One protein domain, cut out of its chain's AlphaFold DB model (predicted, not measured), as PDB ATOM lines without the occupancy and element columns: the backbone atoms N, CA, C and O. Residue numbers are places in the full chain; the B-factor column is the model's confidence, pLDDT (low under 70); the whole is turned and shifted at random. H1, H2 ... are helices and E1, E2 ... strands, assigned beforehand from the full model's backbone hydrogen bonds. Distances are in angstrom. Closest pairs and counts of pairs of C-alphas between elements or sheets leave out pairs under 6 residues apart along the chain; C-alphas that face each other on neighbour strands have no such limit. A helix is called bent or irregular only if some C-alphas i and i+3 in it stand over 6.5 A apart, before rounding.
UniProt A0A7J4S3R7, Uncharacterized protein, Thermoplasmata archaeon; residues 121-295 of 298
ATOM      1  N   ALA A 121      87.121 100.565  98.805       86.81
ATOM      2  CA  ALA A 121      88.518 100.178  98.636       86.81
ATOM      3  C   ALA A 121      89.381 100.429  99.883       86.81
ATOM      4  O   ALA A 121      90.262  99.628 100.224       86.81
ATOM      5  N   ARG A 122      89.115 101.537 100.583       84.94
ATOM      6  CA  ARG A 122      89.789 101.893 101.832       84.94
ATOM      7  C   ARG A 122      89.310 101.015 102.980       84.94
ATOM      8  O   ARG A 122      90.137 100.614 103.796       84.94
ATOM      9  N   ALA A 123      88.019 100.690 103.028       82.50
ATOM     10  CA  ALA A 123      87.484  99.742 103.999       82.50
ATOM     11  C   ALA A 123      88.124  98.349 103.833       82.50
ATOM     12  O   ALA A 123      88.590  97.773 104.812       82.50
ATOM     13  N   PHE A 124      88.279  97.866 102.595       88.00
ATOM     14  CA  PHE A 124      88.975  96.608 102.295       88.00
ATOM     15  C   PHE A 124      90.416  96.611 102.804       88.00
ATOM     16  O   PHE A 124      90.854  95.651 103.433       88.00
ATOM     17  N   ALA A 125      91.155  97.698 102.559       88.19
ATOM     18  CA  ALA A 125      92.525  97.828 103.043       88.19
ATOM     19  C   ALA A 125      92.600  97.852 104.580       88.19
ATOM     20  O   ALA A 125      93.504  97.250 105.152       88.19
ATOM     21  N   LEU A 126      91.650  98.517 105.250       85.38
ATOM     22  CA  LEU A 126      91.583  98.561 106.714       85.38
ATOM     23  C   LEU A 126      91.285  97.193 107.333       85.38
ATOM     24  O   LEU A 126      91.866  96.869 108.365       85.38
ATOM     25  N   PHE A 127      90.415  96.400 106.709       87.50
ATOM     26  CA  PHE A 127      90.062  95.062 107.191       87.50
ATOM     27  C   PHE A 127      90.960  93.945 106.662       87.50
ATOM     28  O   PHE A 127      90.778  92.792 107.035       87.50
ATOM     29  N   GLY A 128      91.952  94.269 105.829       89.00
ATOM     30  CA  GLY A 128      92.889  93.280 105.298       89.00
ATOM     31  C   GLY A 128      92.261  92.307 104.297       89.00
ATOM     32  O   GLY A 128      92.755  91.193 104.152       89.00
ATOM     33  N   ILE A 129      91.199  92.712 103.593       91.62
ATOM     34  CA  ILE A 129      90.554  91.896 102.556       91.62
ATOM     35  C   ILE A 129      91.458  91.891 101.318       91.62
ATOM     36  O   ILE A 129      91.483  92.849 100.535       91.62
ATOM     37  N   ALA A 130      92.243  90.824 101.177       92.69
ATOM     38  CA  ALA A 130      93.303  90.714 100.175       92.69
ATOM     39  C   ALA A 130      93.007  89.691  99.065       92.69
ATOM     40  O   ALA A 130      93.677  89.710  98.031       92.69
ATOM     41  N   SER A 131      92.006  88.831  99.253       95.44
ATOM     42  CA  SER A 131      91.638  87.769  98.315       95.44
ATOM     43  C   SER A 131      90.155  87.816  97.941       95.44
ATOM     44  O   SER A 131      89.343  88.437  98.635       95.44
ATOM     45  N   PHE A 132      89.812  87.148  96.837       95.06
ATOM     46  CA  PHE A 132      88.425  86.990  96.411       95.06
ATOM     47  C   PHE A 132      87.630  86.172  97.437       95.06
ATOM     48  O   PHE A 132      86.510  86.534  97.780       95.06
ATOM     49  N   GLU A 133      88.238  85.126  97.991       95.12
ATOM     50  CA  GLU A 133      87.644  84.250  99.000       95.12
ATOM     51  C   GLU A 133      87.326  85.008 100.299       95.12
ATOM     52  O   GLU A 133      86.271  84.811 100.906       95.12
ATOM     53  N   ASP A 134      88.212  85.916 100.721       95.19
ATOM     54  CA  ASP A 134      87.956  86.781 101.876       95.19
ATOM     55  C   ASP A 134      86.808  87.750 101.604       95.19
ATOM     56  O   ASP A 134      85.949  87.933 102.466       95.19
ATOM     57  N   ALA A 135      86.768  88.340 100.406       95.19
ATOM     58  CA  ALA A 135      85.699  89.248 100.008       95.19
ATOM     59  C   ALA A 135      84.345  88.532  99.904       95.19
ATOM     60  O   ALA A 135      83.330  89.088 100.319       95.19
ATOM     61  N   GLU A 136      84.318  87.292  99.410       95.62
ATOM     62  CA  GLU A 136      83.103  86.481  99.342       95.62
ATOM     63  C   GLU A 136      82.574  86.141 100.739       95.62
ATOM     64  O   GLU A 136      81.387  86.326 101.019       95.62
ATOM     65  N   ARG A 137      83.450  85.707 101.652       96.00
ATOM     66  CA  ARG A 137      83.079  85.461 103.054       96.00
ATOM     67  C   ARG A 137      82.559  86.730 103.728       96.00
ATOM     68  O   ARG A 137      81.540  86.679 104.416       96.00
ATOM     69  N   PHE A 138      83.237  87.853 103.506       95.62
ATOM     70  CA  PHE A 138      82.831  89.152 104.027       95.62
ATOM     71  C   PHE A 138      81.438  89.538 103.520       95.62
ATOM     72  O   PHE A 138      80.559  89.881 104.312       95.62
ATOM     73  N   LEU A 139      81.205  89.431 102.208       95.81
ATOM     74  CA  LEU A 139      79.913  89.732 101.599       95.81
ATOM     75  C   LEU A 139      78.806  88.809 102.122       95.81
ATOM     76  O   LEU A 139      77.702  89.278 102.380       95.81
ATOM     77  N   GLY A 140      79.097  87.525 102.336       97.31
ATOM     78  CA  GLY A 140      78.148  86.580 102.928       97.31
ATOM     79  C   GLY A 140      77.716  86.970 104.346       97.31
ATOM     80  O   GLY A 140      76.533  86.886 104.680       97.31
ATOM     81  N   ASN A 141      78.646  87.445 105.179       97.12
ATOM     82  CA  ASN A 141      78.325  87.941 106.520       97.12
ATOM     83  C   ASN A 141      77.547  89.260 106.480       97.12
ATOM     84  O   ASN A 141      76.588  89.430 107.242       97.12
ATOM     85  N   LEU A 142      77.899  90.156 105.555       96.12
ATOM     86  CA  LEU A 142      77.161  91.397 105.332       96.12
ATOM     87  C   LEU A 142      75.724  91.103 104.889       96.12
ATOM     88  O   LEU A 142      74.787  91.646 105.466       96.12
ATOM     89  N   ALA A 143      75.533  90.195 103.933       96.81
ATOM     90  CA  ALA A 143      74.220  89.763 103.465       96.81
ATOM     91  C   ALA A 143      73.376  89.159 104.597       96.81
ATOM     92  O   ALA A 143      72.237  89.578 104.803       96.81
ATOM     93  N   ARG A 144      73.945  88.238 105.388       97.75
ATOM     94  CA  ARG A 144      73.239  87.597 106.511       97.75
ATOM     95  C   ARG A 144      72.806  88.607 107.570       97.75
ATOM     96  O   ARG A 144      71.647  88.623 107.974       97.75
ATOM     97  N   SER A 145      73.724  89.469 108.004       97.25
ATOM     98  CA  SER A 145      73.428  90.495 109.012       97.25
ATOM     99  C   SER A 145      72.461  91.567 108.492       97.25
ATOM    100  O   SER A 145      71.609  92.034 109.245       97.25
ATOM    101  N   SER A 146      72.513  91.890 107.195       96.00
ATOM    102  CA  SER A 146      71.554  92.783 106.536       96.00
ATOM    103  C   SER A 146      70.153  92.188 106.516       96.00
ATOM    104  O   SER A 146      69.212  92.835 106.962       96.00
ATOM    105  N   LEU A 147      70.001  90.933 106.088       97.12
ATOM    106  CA  LEU A 147      68.718  90.234 106.126       97.12
ATOM    107  C   LEU A 147      68.174  90.116 107.556       97.12
ATOM    108  O   LEU A 147      66.977  90.297 107.765       97.12
ATOM    109  N   ALA A 148      69.041  89.882 108.546       97.12
ATOM    110  CA  ALA A 148      68.640  89.884 109.949       97.12
ATOM    111  C   ALA A 148      68.097  91.242 110.413       97.12
ATOM    112  O   ALA A 148      67.073  91.300 111.095       97.12
ATOM    113  N   ALA A 149      68.741  92.332 109.996       96.12
ATOM    114  CA  ALA A 149      68.292  93.689 110.275       96.12
ATOM    115  C   ALA A 149      66.977  94.044 109.569       96.12
ATOM    116  O   ALA A 149      66.099  94.650 110.185       96.12
ATOM    117  N   LEU A 150      66.808  93.652 108.307       96.50
ATOM    118  CA  LEU A 150      65.595  93.941 107.537       96.50
ATOM    119  C   LEU A 150      64.358  93.235 108.110       96.50
ATOM    120  O   LEU A 150      63.253  93.769 108.019       96.50
ATOM    121  N   THR A 151      64.533  92.077 108.755       97.12
ATOM    122  CA  THR A 151      63.428  91.256 109.277       97.12
ATOM    123  C   THR A 151      63.357  91.181 110.807       97.12
ATOM    124  O   THR A 151      62.678  90.310 111.347       97.12
ATOM    125  N   LEU A 152      63.986  92.125 111.525       97.31
ATOM    126  CA  LEU A 152      63.956  92.225 112.995       97.31
ATOM    127  C   LEU A 152      62.551  92.059 113.615       97.31
ATOM    128  O   LEU A 152      62.409  91.269 114.550       97.31
ATOM    129  N   PHE A 153      61.513  92.722 113.089       97.56
ATOM    130  CA  PHE A 153      60.147  92.584 113.601       97.56
ATOM    131  C   PHE A 153      59.637  91.141 113.540       97.56
ATOM    132  O   PHE A 153      59.164  90.618 114.544       97.56
ATOM    133  N   ALA A 154      59.812  90.454 112.405       98.00
ATOM    134  CA  ALA A 154      59.421  89.050 112.256       98.00
ATOM    135  C   ALA A 154      60.182  88.138 113.234       98.00
ATOM    136  O   ALA A 154      59.597  87.264 113.872       98.00
ATOM    137  N   ARG A 155      61.492  88.373 113.384       97.38
ATOM    138  CA  ARG A 155      62.395  87.574 114.232       97.38
ATOM    139  C   ARG A 155      62.140  87.736 115.723       97.38
ATOM    140  O   ARG A 155      62.430  86.834 116.502       97.38
ATOM    141  N   SER A 156      61.640  88.899 116.121       97.00
ATOM    142  CA  SER A 156      61.347  89.244 117.513       97.00
ATOM    143  C   SER A 156      59.856  89.171 117.848       97.00
ATOM    144  O   SER A 156      59.474  89.530 118.963       97.00
ATOM    145  N   LEU A 157      59.029  88.710 116.903       97.75
ATOM    146  CA  LEU A 157      57.585  88.639 117.063       97.75
ATOM    147  C   LEU A 157      57.211  87.740 118.244       97.75
ATOM    148  O   LEU A 157      57.696  86.620 118.392       97.75
ATOM    149  N   ARG A 158      56.291  88.229 119.061       96.38
ATOM    150  CA  ARG A 158      55.649  87.497 120.146       96.38
ATOM    151  C   ARG A 158      54.147  87.717 120.084       96.38
ATOM    152  O   ARG A 158      53.696  88.807 119.730       96.38
ATOM    153  N   HIS A 159      53.394  86.695 120.460       95.19
ATOM    154  CA  HIS A 159      51.952  86.782 120.630       95.19
ATOM    155  C   HIS A 159      51.637  86.986 122.117       95.19
ATOM    156  O   HIS A 159      52.175  86.288 122.978       95.19
ATOM    157  N   ASP A 160      50.822  87.991 122.423       89.88
ATOM    158  CA  ASP A 160      50.249  88.226 123.744       89.88
ATOM    159  C   ASP A 160      48.863  87.576 123.784       89.88
ATOM    160  O   ASP A 160      47.866  88.181 123.382       89.88
ATOM    161  N   ASP A 161      48.806  86.347 124.298       81.75
ATOM    162  CA  ASP A 161      47.568  85.566 124.399       81.75
ATOM    163  C   ASP A 161      46.489  86.248 125.262       81.75
ATOM    164  O   ASP A 161      45.301  85.966 125.109       81.75
ATOM    165  N   VAL A 162      46.871  87.152 126.176       82.38
ATOM    166  CA  VAL A 162      45.929  87.847 127.068       82.38
ATOM    167  C   VAL A 162      45.238  88.991 126.336       82.38
ATOM    168  O   VAL A 162      44.046  89.230 126.535       82.38
ATOM    169  N   ARG A 163      45.983  89.720 125.501       80.31
ATOM    170  CA  ARG A 163      45.457  90.845 124.715       80.31
ATOM    171  C   ARG A 163      44.988  90.434 123.321       80.31
ATOM    172  O   ARG A 163      44.335  91.242 122.665       80.31
ATOM    173  N   GLY A 164      45.311  89.215 122.885       85.25
ATOM    174  CA  GLY A 164      45.065  88.728 121.527       85.25
ATOM    175  C   GLY A 164      45.796  89.555 120.470       85.25
ATOM    176  O   GLY A 164      45.269  89.745 119.380       85.25
ATOM    177  N   ALA A 165      46.954  90.118 120.827       94.31
ATOM    178  CA  ALA A 165      47.716  91.047 120.000       94.31
ATOM    179  C   ALA A 165      49.152  90.549 119.824       94.31
ATOM    180  O   ALA A 165      49.642  89.725 120.592       94.31
ATOM    181  N   TYR A 166      49.853  91.091 118.839       97.38
ATOM    182  CA  TYR A 166      51.252  90.777 118.584       97.38
ATOM    183  C   TYR A 166      52.138  91.943 118.997       97.38
ATOM    184  O   TYR A 166      51.722  93.099 118.963       97.38
ATOM    185  N   ALA A 167      53.383  91.650 119.347       96.56
ATOM    186  CA  ALA A 167      54.407  92.663 119.545       96.56
ATOM    187  C   ALA A 167      55.739  92.193 118.963       96.56
ATOM    188  O   ALA A 167      56.063  91.013 119.023       96.56
ATOM    189  N   GLY A 168      56.525  93.116 118.429       96.25
ATOM    190  CA  GLY A 168      57.868  92.852 117.918       96.25
ATOM    191  C   GLY A 168      58.721  94.111 117.992       96.25
ATOM    192  O   GLY A 168      58.208  95.203 118.227       96.25
ATOM    193  N   LEU A 169      60.029  93.971 117.820       95.75
ATOM    194  CA  LEU A 169      60.949  95.103 117.739       95.75
ATOM    195  C   LEU A 169      60.916  95.701 116.334       95.75
ATOM    196  O   LEU A 169      61.147  94.982 115.364       95.75
ATOM    197  N   ALA A 170      60.660  97.003 116.233       93.62
ATOM    198  CA  ALA A 170      60.617  97.729 114.970       93.62
ATOM    199  C   ALA A 170      61.477  98.996 115.007       93.62
ATOM    200  O   ALA A 170      61.741  99.569 116.067       93.62
ATOM    201  N   TYR A 171      61.884  99.454 113.823       91.12
ATOM    202  CA  TYR A 171      62.585 100.727 113.661       91.12
ATOM    203  C   TYR A 171      61.620 101.909 113.727       91.12
ATOM    204  O   TYR A 171      60.646 101.962 112.960       91.12
ATOM    205  N   HIS A 172      61.946 102.897 114.562       83.25
ATOM    206  CA  HIS A 172      61.201 104.150 114.651       83.25
ATOM    207  C   HIS A 172      61.818 105.273 113.806       83.25
ATOM    208  O   HIS A 172      61.254 105.609 112.768       83.25
ATOM    209  N   ASP A 173      62.959 105.848 114.187       79.50
ATOM    210  CA  ASP A 173      63.584 106.984 113.477       79.50
ATOM    211  C   ASP A 173      65.074 106.746 113.206       79.50
ATOM    212  O   ASP A 173      65.933 107.559 113.534       79.50
ATOM    213  N   VAL A 174      65.364 105.569 112.646       82.69
ATOM    214  CA  VAL A 174      66.724 105.078 112.400       82.69
ATOM    215  C   VAL A 174      66.870 104.466 111.013       82.69
ATOM    216  O   VAL A 174      65.883 103.999 110.423       82.69
ATOM    217  N   TRP A 175      68.109 104.467 110.521       84.12
ATOM    218  CA  TRP A 175      68.505 104.003 109.189       84.12
ATOM    219  C   TRP A 175      69.821 103.226 109.261       84.12
ATOM    220  O   TRP A 175      70.735 103.597 109.995       84.12
ATOM    221  N   LEU A 176      69.957 102.139 108.498       85.88
ATOM    222  CA  LEU A 176      71.187 101.333 108.486       85.88
ATOM    223  C   LEU A 176      72.396 102.144 107.994       85.88
ATOM    224  O   LEU A 176      73.521 101.931 108.448       85.88
ATOM    225  N   ASP A 177      72.172 103.075 107.071       79.06
ATOM    226  CA  ASP A 177      73.209 103.856 106.399       79.06
ATOM    227  C   ASP A 177      74.108 104.676 107.347       79.06
ATOM    228  O   ASP A 177      75.324 104.810 107.129       79.06
ATOM    229  N   LYS A 178      73.501 105.197 108.411       77.56
ATOM    230  CA  LYS A 178      74.092 106.009 109.461       77.56
ATOM    231  C   LYS A 178      74.210 105.191 110.732       77.56
ATOM    232  O   LYS A 178      75.226 105.307 111.402       77.56
ATOM    233  N   ASP A 179      73.230 104.379 111.078       85.94
ATOM    234  CA  ASP A 179      73.120 103.827 112.424       85.94
ATOM    235  C   ASP A 179      73.705 102.421 112.548       85.94
ATOM    236  O   ASP A 179      73.667 101.828 113.622       85.94
ATOM    237  N   ALA A 180      74.342 101.910 111.490       89.06
ATOM    238  CA  ALA A 180      75.103 100.670 111.524       89.06
ATOM    239  C   ALA A 180      76.598 100.854 111.216       89.06
ATOM    240  O   ALA A 180      77.025 101.689 110.410       89.06
ATOM    241  N   VAL A 181      77.410 100.006 111.847       87.62
ATOM    242  CA  VAL A 181      78.847  99.855 111.590       87.62
ATOM    243  C   VAL A 181      79.165  98.441 111.132       87.62
ATOM    244  O   VAL A 181      78.438  97.501 111.437       87.62
ATOM    245  N   ILE A 182      80.264  98.277 110.407       87.94
ATOM    246  CA  ILE A 182      80.650  96.994 109.820       87.94
ATOM    247  C   ILE A 182      81.897  96.448 110.513       87.94
ATOM    248  O   ILE A 182      82.915  97.133 110.604       87.94
ATOM    249  N   ALA A 183      81.831  95.217 111.004       89.50
ATOM    250  CA  ALA A 183      82.961  94.501 111.578       89.50
ATOM    251  C   ALA A 183      83.960  94.046 110.501       89.50
ATOM    252  O   ALA A 183      83.650  93.987 109.311       89.50
ATOM    253  N   ALA A 184      85.174  93.681 110.922       88.12
ATOM    254  CA  ALA A 184      86.225  93.243 110.003       88.12
ATOM    255  C   ALA A 184      85.891  91.953 109.235       88.12
ATOM    256  O   ALA A 184      86.461  91.707 108.177       88.12
ATOM    257  N   ASP A 185      84.963  91.147 109.747       88.50
ATOM    258  CA  ASP A 185      84.475  89.928 109.102       88.50
ATOM    259  C   ASP A 185      83.272  90.165 108.169       88.50
ATOM    260  O   ASP A 185      82.770  89.210 107.581       88.50
ATOM    261  N   GLY A 186      82.801  91.409 108.042       92.50
ATOM    262  CA  GLY A 186      81.657  91.795 107.216       92.50
ATOM    263  C   GLY A 186      80.324  91.857 107.938       92.50
ATOM    264  O   GLY A 186      79.347  92.323 107.359       92.50
ATOM    265  N   THR A 187      80.262  91.458 109.204       95.19
ATOM    266  CA  THR A 187      79.026  91.531 109.982       95.19
ATOM    267  C   THR A 187      78.636  92.987 110.239       95.19
ATOM    268  O   THR A 187      79.426  93.773 110.760       95.19
ATOM    269  N   MET A 188      77.406  93.361 109.896       94.88
ATOM    270  CA  MET A 188      76.828  94.661 110.228       94.88
ATOM    271  C   MET A 188      76.277  94.647 111.654       94.88
ATOM    272  O   MET A 188      75.496  93.766 111.998       94.88
ATOM    273  N   HIS A 189      76.652  95.633 112.467       92.88
ATOM    274  CA  HIS A 189      76.178  95.832 113.835       92.88
ATOM    275  C   HIS A 189      75.464  97.172 113.971       92.88
ATOM    276  O   HIS A 189      75.992  98.209 113.569       92.88
ATOM    277  N   PHE A 190      74.294  97.164 114.599       92.62
ATOM    278  CA  PHE A 190      73.492  98.364 114.794       92.62
ATOM    279  C   PHE A 190      73.859  99.126 116.067       92.62
ATOM    280  O   PHE A 190      74.068  98.525 117.121       92.62
ATOM    281  N   ALA A 191      73.938 100.446 115.968       88.19
ATOM    282  CA  ALA A 191      74.479 101.339 116.980       88.19
ATOM    283  C   ALA A 191      73.499 102.422 117.456       88.19
ATOM    284  O   ALA A 191      73.842 103.124 118.386       88.19
ATOM    285  N   ASP A 192      72.293 102.563 116.913       87.25
ATOM    286  CA  ASP A 192      71.258 103.464 117.463       87.25
ATOM    287  C   ASP A 192      70.167 102.603 118.112       87.25
ATOM    288  O   ASP A 192      69.252 102.128 117.450       87.25
ATOM    289  N   LEU A 193      70.336 102.236 119.384       89.94
ATOM    290  CA  LEU A 193      69.446 101.250 120.017       89.94
ATOM    291  C   LEU A 193      68.212 101.898 120.635       89.94
ATOM    292  O   LEU A 193      67.239 101.200 120.916       89.94
ATOM    293  N   GLU A 194      68.251 103.210 120.838       86.31
ATOM    294  CA  GLU A 194      67.124 104.017 121.272       86.31
ATOM    295  C   GLU A 194      66.019 104.074 120.212       86.31
ATOM    296  O   GLU A 194      64.847 104.073 120.568       86.31
ATOM    297  N   GLY A 195      66.365 104.024 118.919       87.56
ATOM    298  CA  GLY A 195      65.383 103.980 117.835       87.56
ATOM    299  C   GLY A 195      64.813 102.596 117.508       87.56
ATOM    300  O   GLY A 195      64.105 102.451 116.503       87.56
ATOM    301  N   ILE A 196      65.119 101.579 118.323       91.44
ATOM    302  CA  ILE A 196      64.492 100.256 118.268       91.44
ATOM    303  C   ILE A 196      63.492 100.146 119.410       91.44
ATOM    304  O   ILE A 196      63.860 100.069 120.584       91.44
ATOM    305  N   GLU A 197      62.221 100.045 119.046       90.19
ATOM    306  CA  GLU A 197      61.123 100.048 120.000       90.19
ATOM    307  C   GLU A 197      60.231  98.827 119.834       90.19
ATOM    308  O   GLU A 197      60.135  98.215 118.770       90.19
ATOM    309  N   GLU A 198      59.546  98.472 120.914       93.06
ATOM    310  CA  GLU A 198      58.518  97.454 120.847       93.06
ATOM    311  C   GLU A 198      57.243  98.036 120.237       93.06
ATOM    312  O   GLU A 198      56.623  98.939 120.792       93.06
ATOM    313  N   THR A 199      56.841  97.488 119.097       94.25
ATOM    314  CA  THR A 199      55.633  97.876 118.377       94.25
ATOM    315  C   THR A 199      54.581  96.793 118.543       94.25
ATOM    316  O   THR A 199      54.808  95.639 118.177       94.25
ATOM    317  N   ALA A 200      53.430  97.167 119.100       95.50
ATOM    318  CA  ALA A 200      52.272  96.291 119.215       95.50
ATOM    319  C   ALA A 200      51.357  96.442 117.991       95.50
ATOM    320  O   ALA A 200      51.055  97.560 117.572       95.50
ATOM    321  N   VAL A 201      50.883  95.323 117.447       96.56
ATOM    322  CA  VAL A 201      49.954  95.275 116.314       96.56
ATOM    323  C   VAL A 201      48.781  94.336 116.621       96.56
ATOM    324  O   VAL A 201      48.958  93.341 117.324       96.56
ATOM    325  N   PRO A 202      47.564  94.650 116.146       96.12
ATOM    326  CA  PRO A 202      46.350  93.998 116.636       96.12
ATOM    327  C   PRO A 202      46.130  92.579 116.104       96.12
ATOM    328  O   PRO A 202      45.485  91.787 116.777       96.12
ATOM    329  N   ASP A 203      46.615  92.254 114.906       96.00
ATOM    330  CA  ASP A 203      46.303  90.989 114.239       96.00
ATOM    331  C   ASP A 203      47.386  90.575 113.228       96.00
ATOM    332  O   ASP A 203      48.315  91.329 112.924       96.00
ATOM    333  N   ALA A 204      47.241  89.370 112.671       96.69
ATOM    334  CA  ALA A 204      48.168  88.806 111.696       96.69
ATOM    335  C   ALA A 204      48.286  89.636 110.400       96.69
ATOM    336  O   ALA A 204      49.336  89.635 109.759       96.69
ATOM    337  N   ALA A 205      47.238  90.357 109.984       97.69
ATOM    338  CA  ALA A 205      47.319  91.214 108.801       97.69
ATOM    339  C   ALA A 205      48.197  92.442 109.068       97.69
ATOM    340  O   ALA A 205      49.022  92.799 108.222       97.69
ATOM    341  N   ALA A 206      48.073  93.035 110.254       97.81
ATOM    342  CA  ALA A 206      48.939  94.112 110.705       97.81
ATOM    343  C   ALA A 206      50.389  93.641 110.914       97.81
ATOM    344  O   ALA A 206      51.310  94.372 110.557       97.81
ATOM    345  N   VAL A 207      50.607  92.403 111.385       98.19
ATOM    346  CA  VAL A 207      51.947  91.787 111.428       98.19
ATOM    347  C   VAL A 207      52.576  91.745 110.036       98.19
ATOM    348  O   VAL A 207      53.678  92.258 109.850       98.19
ATOM    349  N   ARG A 208      51.874  91.194 109.038       98.31
ATOM    350  CA  ARG A 208      52.391  91.111 107.661       98.31
ATOM    351  C   ARG A 208      52.717  92.491 107.084       98.31
ATOM    352  O   ARG A 208      53.758  92.663 106.450       98.31
ATOM    353  N   ALA A 209      51.852  93.477 107.329       97.56
ATOM    354  CA  ALA A 209      52.081  94.856 106.904       97.56
ATOM    355  C   ALA A 209      53.334  95.460 107.556       97.56
ATOM    356  O   ALA A 209      54.119  96.121 106.877       97.56
ATOM    357  N   GLU A 210      53.551  95.202 108.846       97.31
ATOM    358  CA  GLU A 210      54.698  95.716 109.592       97.31
ATOM    359  C   GLU A 210      56.020  95.064 109.163       97.31
ATOM    360  O   GLU A 210      57.010  95.771 108.962       97.31
ATOM    361  N   ILE A 211      56.035  93.748 108.909       97.50
ATOM    362  CA  ILE A 211      57.207  93.060 108.337       97.50
ATOM    363  C   ILE A 211      57.583  93.691 106.988       97.50
ATOM    364  O   ILE A 211      58.746  94.043 106.772       97.50
ATOM    365  N   GLY A 212      56.600  93.886 106.100       96.50
ATOM    366  CA  GLY A 212      56.818  94.537 104.807       96.50
ATOM    367  C   GLY A 212      57.321  95.975 104.952       96.50
ATOM    368  O   GLY A 212      58.296  96.361 104.304       96.50
ATOM    369  N   ARG A 213      56.709  96.767 105.844       94.94
ATOM    370  CA  ARG A 213      57.113  98.154 106.126       94.94
ATOM    371  C   ARG A 213      58.567  98.227 106.582       94.94
ATOM    372  O   ARG A 213      59.330  99.027 106.041       94.94
ATOM    373  N   GLN A 214      58.955  97.402 107.552       93.75
ATOM    374  CA  GLN A 214      60.313  97.398 108.084       93.75
ATOM    375  C   GLN A 214      61.338  96.977 107.022       93.75
ATOM    376  O   GLN A 214      62.389  97.613 106.905       93.75
ATOM    377  N   PHE A 215      61.021  95.952 106.225       95.31
ATOM    378  CA  PHE A 215      61.878  95.500 105.134       95.31
ATOM    379  C   PHE A 215      62.098  96.620 104.108       95.31
ATOM    380  O   PHE A 215      63.232  97.022 103.847       95.31
ATOM    381  N   HIS A 216      61.016  97.191 103.569       93.12
ATOM    382  CA  HIS A 216      61.101  98.211 102.521       93.12
ATOM    383  C   HIS A 216      61.737  99.522 102.985       93.12
ATOM    384  O   HIS A 216      62.325 100.225 102.165       93.12
ATOM    385  N   ARG A 217      61.669  99.839 104.284       90.06
ATOM    386  CA  ARG A 217      62.306 101.031 104.852       90.06
ATOM    387  C   ARG A 217      63.819 101.058 104.628       90.06
ATOM    388  O   ARG A 217      64.345 102.109 104.297       90.06
ATOM    389  N   ASN A 218      64.496  99.923 104.807       89.19
ATOM    390  CA  ASN A 218      65.962  99.861 104.839       89.19
ATOM    391  C   ASN A 218      66.575  98.996 103.718       89.19
ATOM    392  O   ASN A 218      67.798  98.930 103.586       89.19
ATOM    393  N   VAL A 219      65.756  98.332 102.886       92.19
ATOM    394  CA  VAL A 219      66.251  97.431 101.823       92.19
ATOM    395  C   VAL A 219      67.162  98.142 100.827       92.19
ATOM    396  O   VAL A 219      68.124  97.543 100.346       92.19
ATOM    397  N   TYR A 220      66.900  99.419 100.538       89.69
ATOM    398  CA  TYR A 220      67.733 100.208  99.634       89.69
ATOM    399  C   TYR A 220      69.174 100.308 100.149       89.69
ATOM    400  O   TYR A 220      70.109 100.046  99.400       89.69
ATOM    401  N   GLU A 221      69.353 100.621 101.431       87.62
ATOM    402  CA  GLU A 221      70.663 100.835 102.053       87.62
ATOM    403  C   GLU A 221      71.462  99.531 102.128       87.62
ATOM    404  O   GLU A 221      72.641  99.498 101.770       87.62
ATOM    405  N   ALA A 222      70.795  98.437 102.509       90.44
ATOM    406  CA  ALA A 222      71.383  97.103 102.501       90.44
ATOM    407  C   ALA A 222      71.809  96.680 101.085       90.44
ATOM    408  O   ALA A 222      72.950  96.277 100.870       90.44
ATOM    409  N   THR A 223      70.918  96.824 100.099       89.81
ATOM    410  CA  THR A 223      71.200  96.443  98.704       89.81
ATOM    411  C   THR A 223      72.330  97.282  98.122       89.81
ATOM    412  O   THR A 223      73.223  96.749  97.469       89.81
ATOM    413  N   TYR A 224      72.338  98.587  98.401       88.31
ATOM    414  CA  TYR A 224      73.390  99.487  97.952       88.31
ATOM    415  C   TYR A 224      74.763  99.069  98.495       88.31
ATOM    416  O   TYR A 224      75.736  99.031  97.743       88.31
ATOM    417  N   ALA A 225      74.850  98.713  99.780       89.12
ATOM    418  CA  ALA A 225      76.095  98.253 100.391       89.12
ATOM    419  C   ALA A 225      76.612  96.951  99.758       89.12
ATOM    420  O   ALA A 225      77.808  96.832  99.478       89.12
ATOM    421  N   LEU A 226      75.712  95.996  99.495       92.31
ATOM    422  CA  LEU A 226      76.040  94.732  98.831       92.31
ATOM    423  C   LEU A 226      76.528  94.957  97.391       92.31
ATOM    424  O   LEU A 226      77.550  94.397  96.995       92.31
ATOM    425  N   GLU A 227      75.849  95.814  96.625       91.12
ATOM    426  CA  GLU A 227      76.231  96.167  95.250       91.12
ATOM    427  C   GLU A 227      77.565  96.921  95.191       91.12
ATOM    428  O   GLU A 227      78.409  96.609  94.348       91.12
ATOM    429  N   ALA A 228      77.803  97.873  96.099       90.00
ATOM    430  CA  ALA A 228      79.075  98.594  96.181       90.00
ATOM    431  C   ALA A 228      80.244  97.633  96.451       90.00
ATOM    432  O   ALA A 228      81.296  97.722  95.814       90.00
ATOM    433  N   LEU A 229      80.042  96.663  97.347       90.69
ATOM    434  CA  LEU A 229      81.034  95.632  97.637       90.69
ATOM    435  C   LEU A 229      81.256  94.708  96.436       90.69
ATOM    436  O   LEU A 229      82.401  94.461  96.061       90.69
ATOM    437  N   ALA A 230      80.186  94.246  95.789       92.56
ATOM    438  CA  ALA A 230      80.293  93.422  94.590       92.56
ATOM    439  C   ALA A 230      81.018  94.141  93.448       92.56
ATOM    440  O   ALA A 230      81.801  93.528  92.721       92.56
ATOM    441  N   TRP A 231      80.783  95.444  93.301       91.69
ATOM    442  CA  TRP A 231      81.508  96.267  92.347       91.69
ATOM    443  C   TRP A 231      82.994  96.352  92.695       91.69
ATOM    444  O   TRP A 231      83.818  96.195  91.800       91.69
ATOM    445  N   GLU A 232      83.359  96.522  93.968       92.81
ATOM    446  CA  GLU A 232      84.764  96.527  94.400       92.81
ATOM    447  C   GLU A 232      85.450  95.166  94.191       92.81
ATOM    448  O   GLU A 232      86.614  95.109  93.791       92.81
ATOM    449  N   VAL A 233      84.733  94.057  94.382       93.31
ATOM    450  CA  VAL A 233      85.246  92.713  94.067       93.31
ATOM    451  C   VAL A 233      85.586  92.600  92.581       93.31
ATOM    452  O   VAL A 233      86.693  92.208  92.205       93.31
ATOM    453  N   ASP A 234      84.653  92.997  91.722       93.31
ATOM    454  CA  ASP A 234      84.850  93.016  90.273       93.31
ATOM    455  C   ASP A 234      85.962  94.002  89.859       93.31
ATOM    456  O   ASP A 234      86.737  93.759  88.924       93.31
ATOM    457  N   SER A 235      86.085  95.113  90.598       92.25
ATOM    458  CA  SER A 235      87.095  96.153  90.393       92.25
ATOM    459  C   SER A 235      88.518  95.599  90.556       92.25
ATOM    460  O   SER A 235      89.397  95.906  89.743       92.25
ATOM    461  N   ARG A 236      88.720  94.742  91.565       93.44
ATOM    462  CA  ARG A 236      90.020  94.173  91.948       93.44
ATOM    463  C   ARG A 236      90.371  92.893  91.217       93.44
ATOM    464  O   ARG A 236      91.496  92.761  90.738       93.44
ATOM    465  N   TRP A 237      89.435  91.950  91.158       95.00
ATOM    466  CA  TRP A 237      89.727  90.583  90.722       95.00
ATOM    467  C   TRP A 237      89.175  90.247  89.336       95.00
ATOM    468  O   TRP A 237      89.534  89.201  88.803       95.00
ATOM    469  N   ARG A 238      88.374  91.133  88.714       92.88
ATOM    470  CA  ARG A 238      87.867  90.976  87.330       92.88
ATOM    471  C   ARG A 238      87.196  89.619  87.088       92.88
ATOM    472  O   ARG A 238      87.364  89.007  86.036       92.88
ATOM    473  N   VAL A 239      86.477  89.139  88.097       91.44
ATOM    474  CA  VAL A 239      85.899  87.791  88.116       91.44
ATOM    475  C   VAL A 239      84.640  87.672  87.262       91.44
ATOM    476  O   VAL A 239      84.323  86.569  86.828       91.44
ATOM    477  N   PHE A 240      83.942  88.777  86.976       92.44
ATOM    478  CA  PHE A 240      82.682  88.749  86.236       92.44
ATOM    479  C   PHE A 240      82.861  89.253  84.799       92.44
ATOM    480  O   PHE A 240      83.523  90.254  84.532       92.44
ATOM    481  N   ARG A 241      82.203  88.592  83.843       87.88
ATOM    482  CA  ARG A 241      82.175  88.973  82.419       87.88
ATOM    483  C   ARG A 241      81.162  90.077  82.109       87.88
ATOM    484  O   ARG A 241      81.001  90.457  80.952       87.88
ATOM    485  N   GLY A 242      80.460  90.584  83.122       89.19
ATOM    486  CA  GLY A 242      79.498  91.672  82.992       89.19
ATOM    487  C   GLY A 242      78.540  91.778  84.177       89.19
ATOM    488  O   GLY A 242      78.553  90.960  85.097       89.19
ATOM    489  N   ALA A 243      77.665  92.787  84.129       88.81
ATOM    490  CA  ALA A 243      76.723  93.091  85.207       88.81
ATOM    491  C   ALA A 243      75.755  91.935  85.519       88.81
ATOM    492  O   ALA A 243      75.414  91.726  86.679       88.81
ATOM    493  N   THR A 244      75.348  91.158  84.510       90.25
ATOM    494  CA  THR A 244      74.447  90.009  84.693       90.25
ATOM    495  C   THR A 244      75.080  88.912  85.547       90.25
ATOM    496  O   THR A 244      74.423  88.374  86.430       90.25
ATOM    497  N   GLU A 245      76.356  88.591  85.322       92.38
ATOM    498  CA  GLU A 245      77.061  87.564  86.097       92.38
ATOM    499  C   GLU A 245      77.304  88.024  87.538       92.38
ATOM    500  O   GLU A 245      77.033  87.270  88.468       92.38
ATOM    501  N   ARG A 246      77.687  89.295  87.733       93.06
ATOM    502  CA  ARG A 246      77.806  89.892  89.073       93.06
ATOM    503  C   ARG A 246      76.480  89.866  89.835       93.06
ATOM    504  O   ARG A 246      76.460  89.530  91.015       93.06
ATOM    505  N   ARG A 247      75.370  90.187  89.160       91.06
ATOM    506  CA  ARG A 247      74.028  90.115  89.749       91.06
ATOM    507  C   ARG A 247      73.682  88.685  90.153       91.06
ATOM    508  O   ARG A 247      73.248  88.492  91.276       91.06
ATOM    509  N   ARG A 248      73.900  87.690  89.284       90.75
ATOM    510  CA  ARG A 248      73.672  86.274  89.638       90.75
ATOM    511  C   ARG A 248      74.491  85.868  90.860       90.75
ATOM    512  O   ARG A 248      73.927  85.319  91.791       90.75
ATOM    513  N   TRP A 249      75.768  86.242  90.910       93.75
ATOM    514  CA  TRP A 249      76.605  85.969  92.076       93.75
ATOM    515  C   TRP A 249      76.061  86.605  93.364       93.75
ATOM    516  O   TRP A 249      76.017  85.940  94.394       93.75
ATOM    517  N   LEU A 250      75.587  87.856  93.316       93.44
ATOM    518  CA  LEU A 250      74.928  88.496  94.461       93.44
ATOM    519  C   LEU A 250      73.668  87.746  94.909       93.44
ATOM    520  O   LEU A 250      73.458  87.569  96.108       93.44
ATOM    521  N   LEU A 251      72.852  87.282  93.961       92.44
ATOM    522  CA  LEU A 251      71.669  86.471  94.250       92.44
ATOM    523  C   LEU A 251      72.056  85.129  94.894       92.44
ATOM    524  O   LEU A 251      71.466  84.763  95.909       92.44
ATOM    525  N   ASP A 252      73.102  84.465  94.399       93.25
ATOM    526  CA  ASP A 252      73.616  83.226  94.993       93.25
ATOM    527  C   ASP A 252      74.169  83.467  96.413       93.25
ATOM    528  O   ASP A 252      74.061  82.609  97.290       93.25
ATOM    529  N   VAL A 253      74.786  84.628  96.667       95.06
ATOM    530  CA  VAL A 253      75.246  85.013  98.011       95.06
ATOM    531  C   VAL A 253      74.062  85.240  98.949       95.06
ATOM    532  O   VAL A 253      74.114  84.787 100.091       95.06
ATOM    533  N   LEU A 254      72.993  85.898  98.487       94.69
ATOM    534  CA  LEU A 254      71.763  86.067  99.265       94.69
ATOM    535  C   LEU A 254      71.112  84.716  99.584       94.69
ATOM    536  O   LEU A 254      70.703  84.496 100.722       94.69
ATOM    537  N   GLU A 255      71.086  83.787  98.627       94.25
ATOM    538  CA  GLU A 255      70.588  82.425  98.850       94.25
ATOM    539  C   GLU A 255      71.409  81.717  99.935       94.25
ATOM    540  O   GLU A 255      70.857  81.215 100.917       94.25
ATOM    541  N   ARG A 256      72.746  81.769  99.832       95.31
ATOM    542  CA  ARG A 256      73.654  81.233 100.860       95.31
ATOM    543  C   ARG A 256      73.510  81.933 102.212       95.31
ATOM    544  O   ARG A 256      73.741  81.301 103.242       95.31
ATOM    545  N   ALA A 257      73.156  83.216 102.236       95.62
ATOM    546  CA  ALA A 257      72.960  83.972 103.469       95.62
ATOM    547  C   ALA A 257      71.715  83.514 104.245       95.62
ATOM    548  O   ALA A 257      71.743  83.552 105.475       95.62
ATOM    549  N   CYS A 258      70.680  83.030 103.546       96.06
ATOM    550  CA  CYS A 258      69.493  82.422 104.155       96.06
ATOM    551  C   CYS A 258      69.734  80.985 104.651       96.06
ATOM    552  O   CYS A 258      68.975  80.492 105.483       96.06
ATOM    553  N   LEU A 259      70.780  80.289 104.183       93.75
ATOM    554  CA  LEU A 259      71.048  78.914 104.619       93.75
ATOM    555  C   LEU A 259      71.302  78.845 106.132       93.75
ATOM    556  O   LEU A 259      72.244  79.441 106.657       93.75
ATOM    557  N   GLY A 260      70.474  78.056 106.820       89.38
ATOM    558  CA  GLY A 260      70.538  77.876 108.270       89.38
ATOM    559  C   GLY A 260      69.908  79.013 109.081       89.38
ATOM    560  O   GLY A 260      69.948  78.951 110.309       89.38
ATOM    561  N   ASP A 261      69.318  80.023 108.435       95.31
ATOM    562  CA  ASP A 261      68.507  81.028 109.118       95.31
ATOM    563  C   ASP A 261      67.108  80.453 109.417       95.31
ATOM    564  O   ASP A 261      66.422  80.012 108.497       95.31
ATOM    565  N   PRO A 262      66.651  80.421 110.681       94.31
ATOM    566  CA  PRO A 262      65.375  79.793 111.025       94.31
ATOM    567  C   PRO A 262      64.141  80.636 110.670       94.31
ATOM    568  O   PRO A 262      63.024  80.160 110.890       94.31
ATOM    569  N   PHE A 263      64.333  81.868 110.185       96.88
ATOM    570  CA  PHE A 263      63.261  82.812 109.856       96.88
ATOM    571  C   PHE A 263      63.182  83.139 108.367       96.88
ATOM    572  O   PHE A 263      62.250  83.824 107.958       96.88
ATOM    573  N   LEU A 264      64.173  82.737 107.568       97.06
ATOM    574  CA  LEU A 264      64.267  83.130 106.167       97.06
ATOM    575  C   LEU A 264      64.570  81.938 105.274       97.06
ATOM    576  O   LEU A 264      65.495  81.172 105.533       97.06
ATOM    577  N   SER A 265      63.873  81.869 104.149       95.75
ATOM    578  CA  SER A 265      64.297  81.083 102.996       95.75
ATOM    579  C   SER A 265      64.248  81.951 101.744       95.75
ATOM    580  O   SER A 265      63.497  82.925 101.658       95.75
ATOM    581  N   LEU A 266      65.103  81.632 100.777       94.50
ATOM    582  CA  LEU A 266      65.095  82.277  99.474       94.50
ATOM    583  C   LEU A 266      64.716  81.228  98.437       94.50
ATOM    584  O   LEU A 266      65.373  80.197  98.324       94.50
ATOM    585  N   GLU A 267      63.634  81.479  97.710       92.44
ATOM    586  CA  GLU A 267      63.065  80.531  96.764       92.44
ATOM    587  C   GLU A 267      63.071  81.098  95.352       92.44
ATOM    588  O   GLU A 267      62.632  82.224  95.099       92.44
ATOM    589  N   ARG A 268      63.511  80.280  94.397       88.94
ATOM    590  CA  ARG A 268      63.401  80.591  92.974       88.94
ATOM    591  C   ARG A 268      62.068  80.075  92.446       88.94
ATOM    592  O   ARG A 268      61.828  78.870  92.398       88.94
ATOM    593  N   ARG A 269      61.193  80.991  92.041       88.94
ATOM    594  CA  ARG A 269      59.846  80.703  91.536       88.94
ATOM    595  C   ARG A 269      59.721  81.212  90.106       88.94
ATOM    596  O   ARG A 269      59.292  82.339  89.863       88.94
ATOM    597  N   GLY A 270      60.114  80.362  89.158       85.38
ATOM    598  CA  GLY A 270      60.228  80.746  87.753       85.38
ATOM    599  C   GLY A 270      61.376  81.733  87.556       85.38
ATOM    600  O   GLY A 270      62.517  81.421  87.887       85.38
ATOM    601  N   ASP A 271      61.059  82.915  87.037       83.06
ATOM    602  CA  ASP A 271      61.980  84.037  86.837       83.06
ATOM    603  C   ASP A 271      62.062  84.972  88.053       83.06
ATOM    604  O   ASP A 271      62.748  85.986  88.002       83.06
ATOM    605  N   ARG A 272      61.363  84.677  89.151       87.94
ATOM    606  CA  ARG A 272      61.398  85.496  90.365       87.94
ATOM    607  C   ARG A 272      62.206  84.824  91.454       87.94
ATOM    608  O   ARG A 272      62.154  83.605  91.617       87.94
ATOM    609  N   MET A 273      62.889  85.644  92.240       90.69
ATOM    610  CA  MET A 273      63.455  85.224  93.507       90.69
ATOM    611  C   MET A 273      62.682  85.862  94.656       90.69
ATOM    612  O   MET A 273      62.572  87.089  94.744       90.69
ATOM    613  N   VAL A 274      62.129  85.002  95.504       95.06
ATOM    614  CA  VAL A 274      61.183  85.348  96.561       95.06
ATOM    615  C   VAL A 274      61.823  85.044  97.906       95.06
ATOM    616  O   VAL A 274      62.224  83.911  98.161       95.06
ATOM    617  N   LEU A 275      61.919  86.055  98.764       96.75
ATOM    618  CA  LEU A 275      62.279  85.881 100.165       96.75
ATOM    619  C   LEU A 275      61.017  85.514 100.937       96.75
ATOM    620  O   LEU A 275      60.086  86.318 101.014       96.75
ATOM    621  N   VAL A 276      60.998  84.320 101.512       97.56
ATOM    622  CA  VAL A 276      59.968  83.908 102.463       97.56
ATOM    623  C   VAL A 276      60.455  84.286 103.855       97.56
ATOM    624  O   VAL A 276      61.569  83.938 104.251       97.56
ATOM    625  N   VAL A 277      59.635  85.042 104.579       98.12
ATOM    626  CA  VAL A 277      59.907  85.471 105.949       98.12
ATOM    627  C   VAL A 277      58.929  84.771 106.881       98.12
ATOM    628  O   VAL A 277      57.744  85.105 106.920       98.12
ATOM    629  N   ASP A 278      59.462  83.836 107.659       97.50
ATOM    630  CA  ASP A 278      58.754  83.086 108.687       97.50
ATOM    631  C   ASP A 278      58.950  83.764 110.049       97.50
ATOM    632  O   ASP A 278      60.053  83.733 110.603       97.50
ATOM    633  N   PRO A 279      57.912  84.386 110.632       97.31
ATOM    634  CA  PRO A 279      58.033  85.017 111.936       97.31
ATOM    635  C   PRO A 279      58.265  84.006 113.067       97.31
ATOM    636  O   PRO A 279      58.013  82.805 112.950       97.31
ATOM    637  N   ALA A 280      58.743  84.510 114.206       97.31
ATOM    638  CA  ALA A 280      59.069  83.693 115.376       97.31
ATOM    639  C   ALA A 280      57.872  82.912 115.946       97.31
ATOM    640  O   ALA A 280      58.063  81.834 116.512       97.31
ATOM    641  N   VAL A 281      56.655  83.429 115.766       96.56
ATOM    642  CA  VAL A 281      55.387  82.807 116.165       96.56
ATOM    643  C   VAL A 281      54.385  82.868 115.012       96.56
ATOM    644  O   VAL A 281      54.507  83.722 114.135       96.56
ATOM    645  N   ASP A 282      53.415  81.951 115.010       95.25
ATOM    646  CA  ASP A 282      52.271  81.930 114.084       95.25
ATOM    647  C   ASP A 282      52.638  82.038 112.592       95.25
ATOM    648  O   ASP A 282      52.004  82.749 111.815       95.25
ATOM    649  N   ARG A 283      53.670  81.289 112.178       95.94
ATOM    650  CA  ARG A 283      54.259  81.308 110.822       95.94
ATOM    651  C   ARG A 283      53.230  81.233 109.697       95.94
ATOM    652  O   ARG A 283      53.281  82.032 108.771       95.94
ATOM    653  N   GLU A 284      52.271  80.318 109.804       94.56
ATOM    654  CA  GLU A 284      51.255  80.099 108.766       94.56
ATOM    655  C   GLU A 284      50.333  81.311 108.566       94.56
ATOM    656  O   GLU A 284      49.879  81.567 107.452       94.56
ATOM    657  N   SER A 285      50.045  82.064 109.632       95.00
ATOM    658  CA  SER A 285      49.140  83.212 109.571       95.00
ATOM    659  C   SER A 285      49.887  84.530 109.355       95.00
ATOM    660  O   SER A 285      49.348  85.442 108.730       95.00
ATOM    661  N   CYS A 286      51.121  84.641 109.845       96.94
ATOM    662  CA  CYS A 286      51.886  85.885 109.881       96.94
ATOM    663  C   CYS A 286      53.038  85.949 108.864       96.94
ATOM    664  O   CYS A 286      53.640  87.013 108.717       96.94
ATOM    665  N   GLY A 287      53.348  84.850 108.171       97.06
ATOM    666  CA  GLY A 287      54.395  84.794 107.152       97.06
ATOM    667  C   GLY A 287      54.164  85.763 105.993       97.06
ATOM    668  O   GLY A 287      53.022  86.084 105.640       97.06
ATOM    669  N   VAL A 288      55.259  86.240 105.398       97.56
ATOM    670  CA  VAL A 288      55.219  87.086 104.196       97.56
ATOM    671  C   VAL A 288      56.177  86.587 103.129       97.56
ATOM    672  O   VAL A 288      57.233  86.032 103.420       97.56
ATOM    673  N   GLU A 289      55.816  86.851 101.881       96.75
ATOM    674  CA  GLU A 289      56.661  86.627 100.716       96.75
ATOM    675  C   GLU A 289      57.013  87.979 100.101       96.75
ATOM    676  O   GLU A 289      56.132  88.814  99.878       96.75
ATOM    677  N   ILE A 290      58.297  88.206  99.839       95.00
ATOM    678  CA  ILE A 290      58.805  89.469  99.305       95.00
ATOM    679  C   ILE A 290      59.579  89.179  98.020       95.00
ATOM    680  O   ILE A 290      60.560  88.438  98.034       95.00
ATOM    681  N   ASP A 291      59.160  89.782  96.907       92.00
ATOM    682  CA  ASP A 291      59.903  89.716  95.646       92.00
ATOM    683  C   ASP A 291      61.223  90.503  95.791       92.00
ATOM    684  O   ASP A 291      61.218  91.725  95.956       92.00
ATOM    685  N   VAL A 292      62.363  89.806  95.736       85.81
ATOM    686  CA  VAL A 292      63.703  90.407  95.906       85.81
ATOM    687  C   VAL A 292      64.316  90.781  94.561       85.81
ATOM    688  O   VAL A 292      65.005  91.792  94.432       85.81
ATOM    689  N   ALA A 293      64.067  89.964  93.540       81.38
ATOM    690  CA  ALA A 293      64.533  90.217  92.189       81.38
ATOM    691  C   ALA A 293      63.667  89.478  91.167       81.38
ATOM    692  O   ALA A 293      63.239  88.349  91.397       81.38
ATOM    693  N   SER A 294      63.500  90.082  89.993       68.25
ATOM    694  CA  SER A 294      63.270  89.337  88.761       68.25
ATOM    695  C   SER A 294      64.623  88.988  88.134       68.25
ATOM    696  O   SER A 294      65.539  89.821  88.060       68.25
ATOM    697  N   GLU A 295      64.788  87.748  87.703       59.34
ATOM    698  CA  GLU A 295      65.845  87.345  86.795       59.34
ATOM    699  C   GLU A 295      65.555  87.958  85.432       59.34
ATOM    700  O   GLU A 295      64.798  87.442  84.615       59.34
TER     701      GLU A 295
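What this domain is: This is residues 121 to 295 of the 298 residues of an uncharacterized protein of Thermoplasmata archaeon (UniProt A0A7J4S3R7). A long bent helix, H5, runs through the domain: its first arm, H5a, lies between two small three-stranded sheets, E1 E2 E5 and E6 E7 E8, and its second arm, H5b, has H2 side by side with it. H6 crosses H2 and H5b and covers part of one face of the sheet E6 E7 E8, the small hairpin of E3 and E4 packs on H2, and H1 lies crosswise close to H5b, away from both three-stranded sheets. The printed part has 175 residues with seven named helices and eight named strands, in the order H1 H2 H3 E1 E2 H4 E3 E4 E5 H5 H6 E6 E7 H7 E8; the class is mixed, and the three sheets are antiparallel. The whole is compact, with a radius of gyration of the C-alphas of 17.1 A and spans of 57 by 40 by 23 A.

How they stand to each other: The strongly twisted sheet E6 E7 E8 has edge strands E6, residues 264 to 269, and E8, residues 288 to 294, with E7, residues 272 to 277, as the inner strand. Within hydrogen-bond range are N 267 and O 274, 2.8 A, in the hairpin of E6 and E7, and N 275 and O 290, 2.8 A, between the antiparallel E7 and E8. H6, residues 243 to 258, is on this sheet at a height over the sheet of 10.4 A, along the strands at 23 degrees to E7 on the local plane; the closest C-alphas of H6 and E6 are those of Cys 258 and Ser 265, 5.5 A. H5, residues 204 to 237, was assigned as one helix by its hydrogen bonds but is bent: C-alphas 217 and 220 are 7.6 A apart, and its arms H5a, residues 204 to 217, and H5b, residues 220 to 237, stand at a steep tilt of 44 degrees. H5a and H6 make two layers with the sheet, as helices on one face of it; the closest C-alphas of H5a and E8 are those of Arg 208 and Val 288, 6.0 A. H5a also makes two layers with the sheet of E1, residues 158 to 160, E2, residues 165 to 171, and E5, residues 196 to 201, over E2 and E5 at a height over the sheet of 9.4 A. N 160 and O 165, 2.8 A, in the hairpin of E1 and E2, and N 168 and O 199, 3.1 A, between the antiparallel E2 and E5, are within hydrogen-bond range. H2, residues 132 to 150, touches H5b at a shallow tilt of 2 degrees, opposite ways, closest at the C-alphas of Ser 146 and Ala 222, 5.9 A. With residues 139 to 144 alone H2 touches H6 at a steep tilt of 61 degrees, closest at the C-alphas of Arg 144 and Ala 257, 4.7 A. H5 is the hub, touching five helices, among them H3, residues 152 to 155, H4, residues 176 to 179, and H7, residues 283 to 286. In the hairpin of E3, residues 180 to 182, and E4, residues 188 to 190, N 181 and O 189 are 2.9 A apart, within hydrogen-bond range; the closest C-alphas of E4 and H2 are those of Met 188 and Ser 145, 5.5 A. H1, residues 121 to 127, is close to but not clearly touching H5b, about perpendicular at 89 degrees, closest at the C-alphas of Ala 121 and Glu 232, 6.7 A. Every O i to N i+4 pair is within hydrogen-bond range in H1, H2, H5a, H5b and H6; H3, H4 and H7 are too short for such a pair.

Where its parts are: From first to last C-alpha H2 measures 26.3 A, H5b 25.6 A, H6 22.9 A, H5a 19.9 A, E2 18.8 A and E8 17.6 A. H1 begins at C-alpha 121, (88.518, 100.178, 98.636), H5a at C-alpha 204, (48.168, 88.806, 111.696), and E8 ends at C-alpha 294, (63.270, 89.337, 88.761).

The domain as a whole: The two C-alphas farthest apart are those of Val 162 and Arg 238, 57.9 A. The printed part has no cut, and its links between named elements are tight. The mean pLDDT of the printed part is 92.1; residues 294 to 295 are under 70.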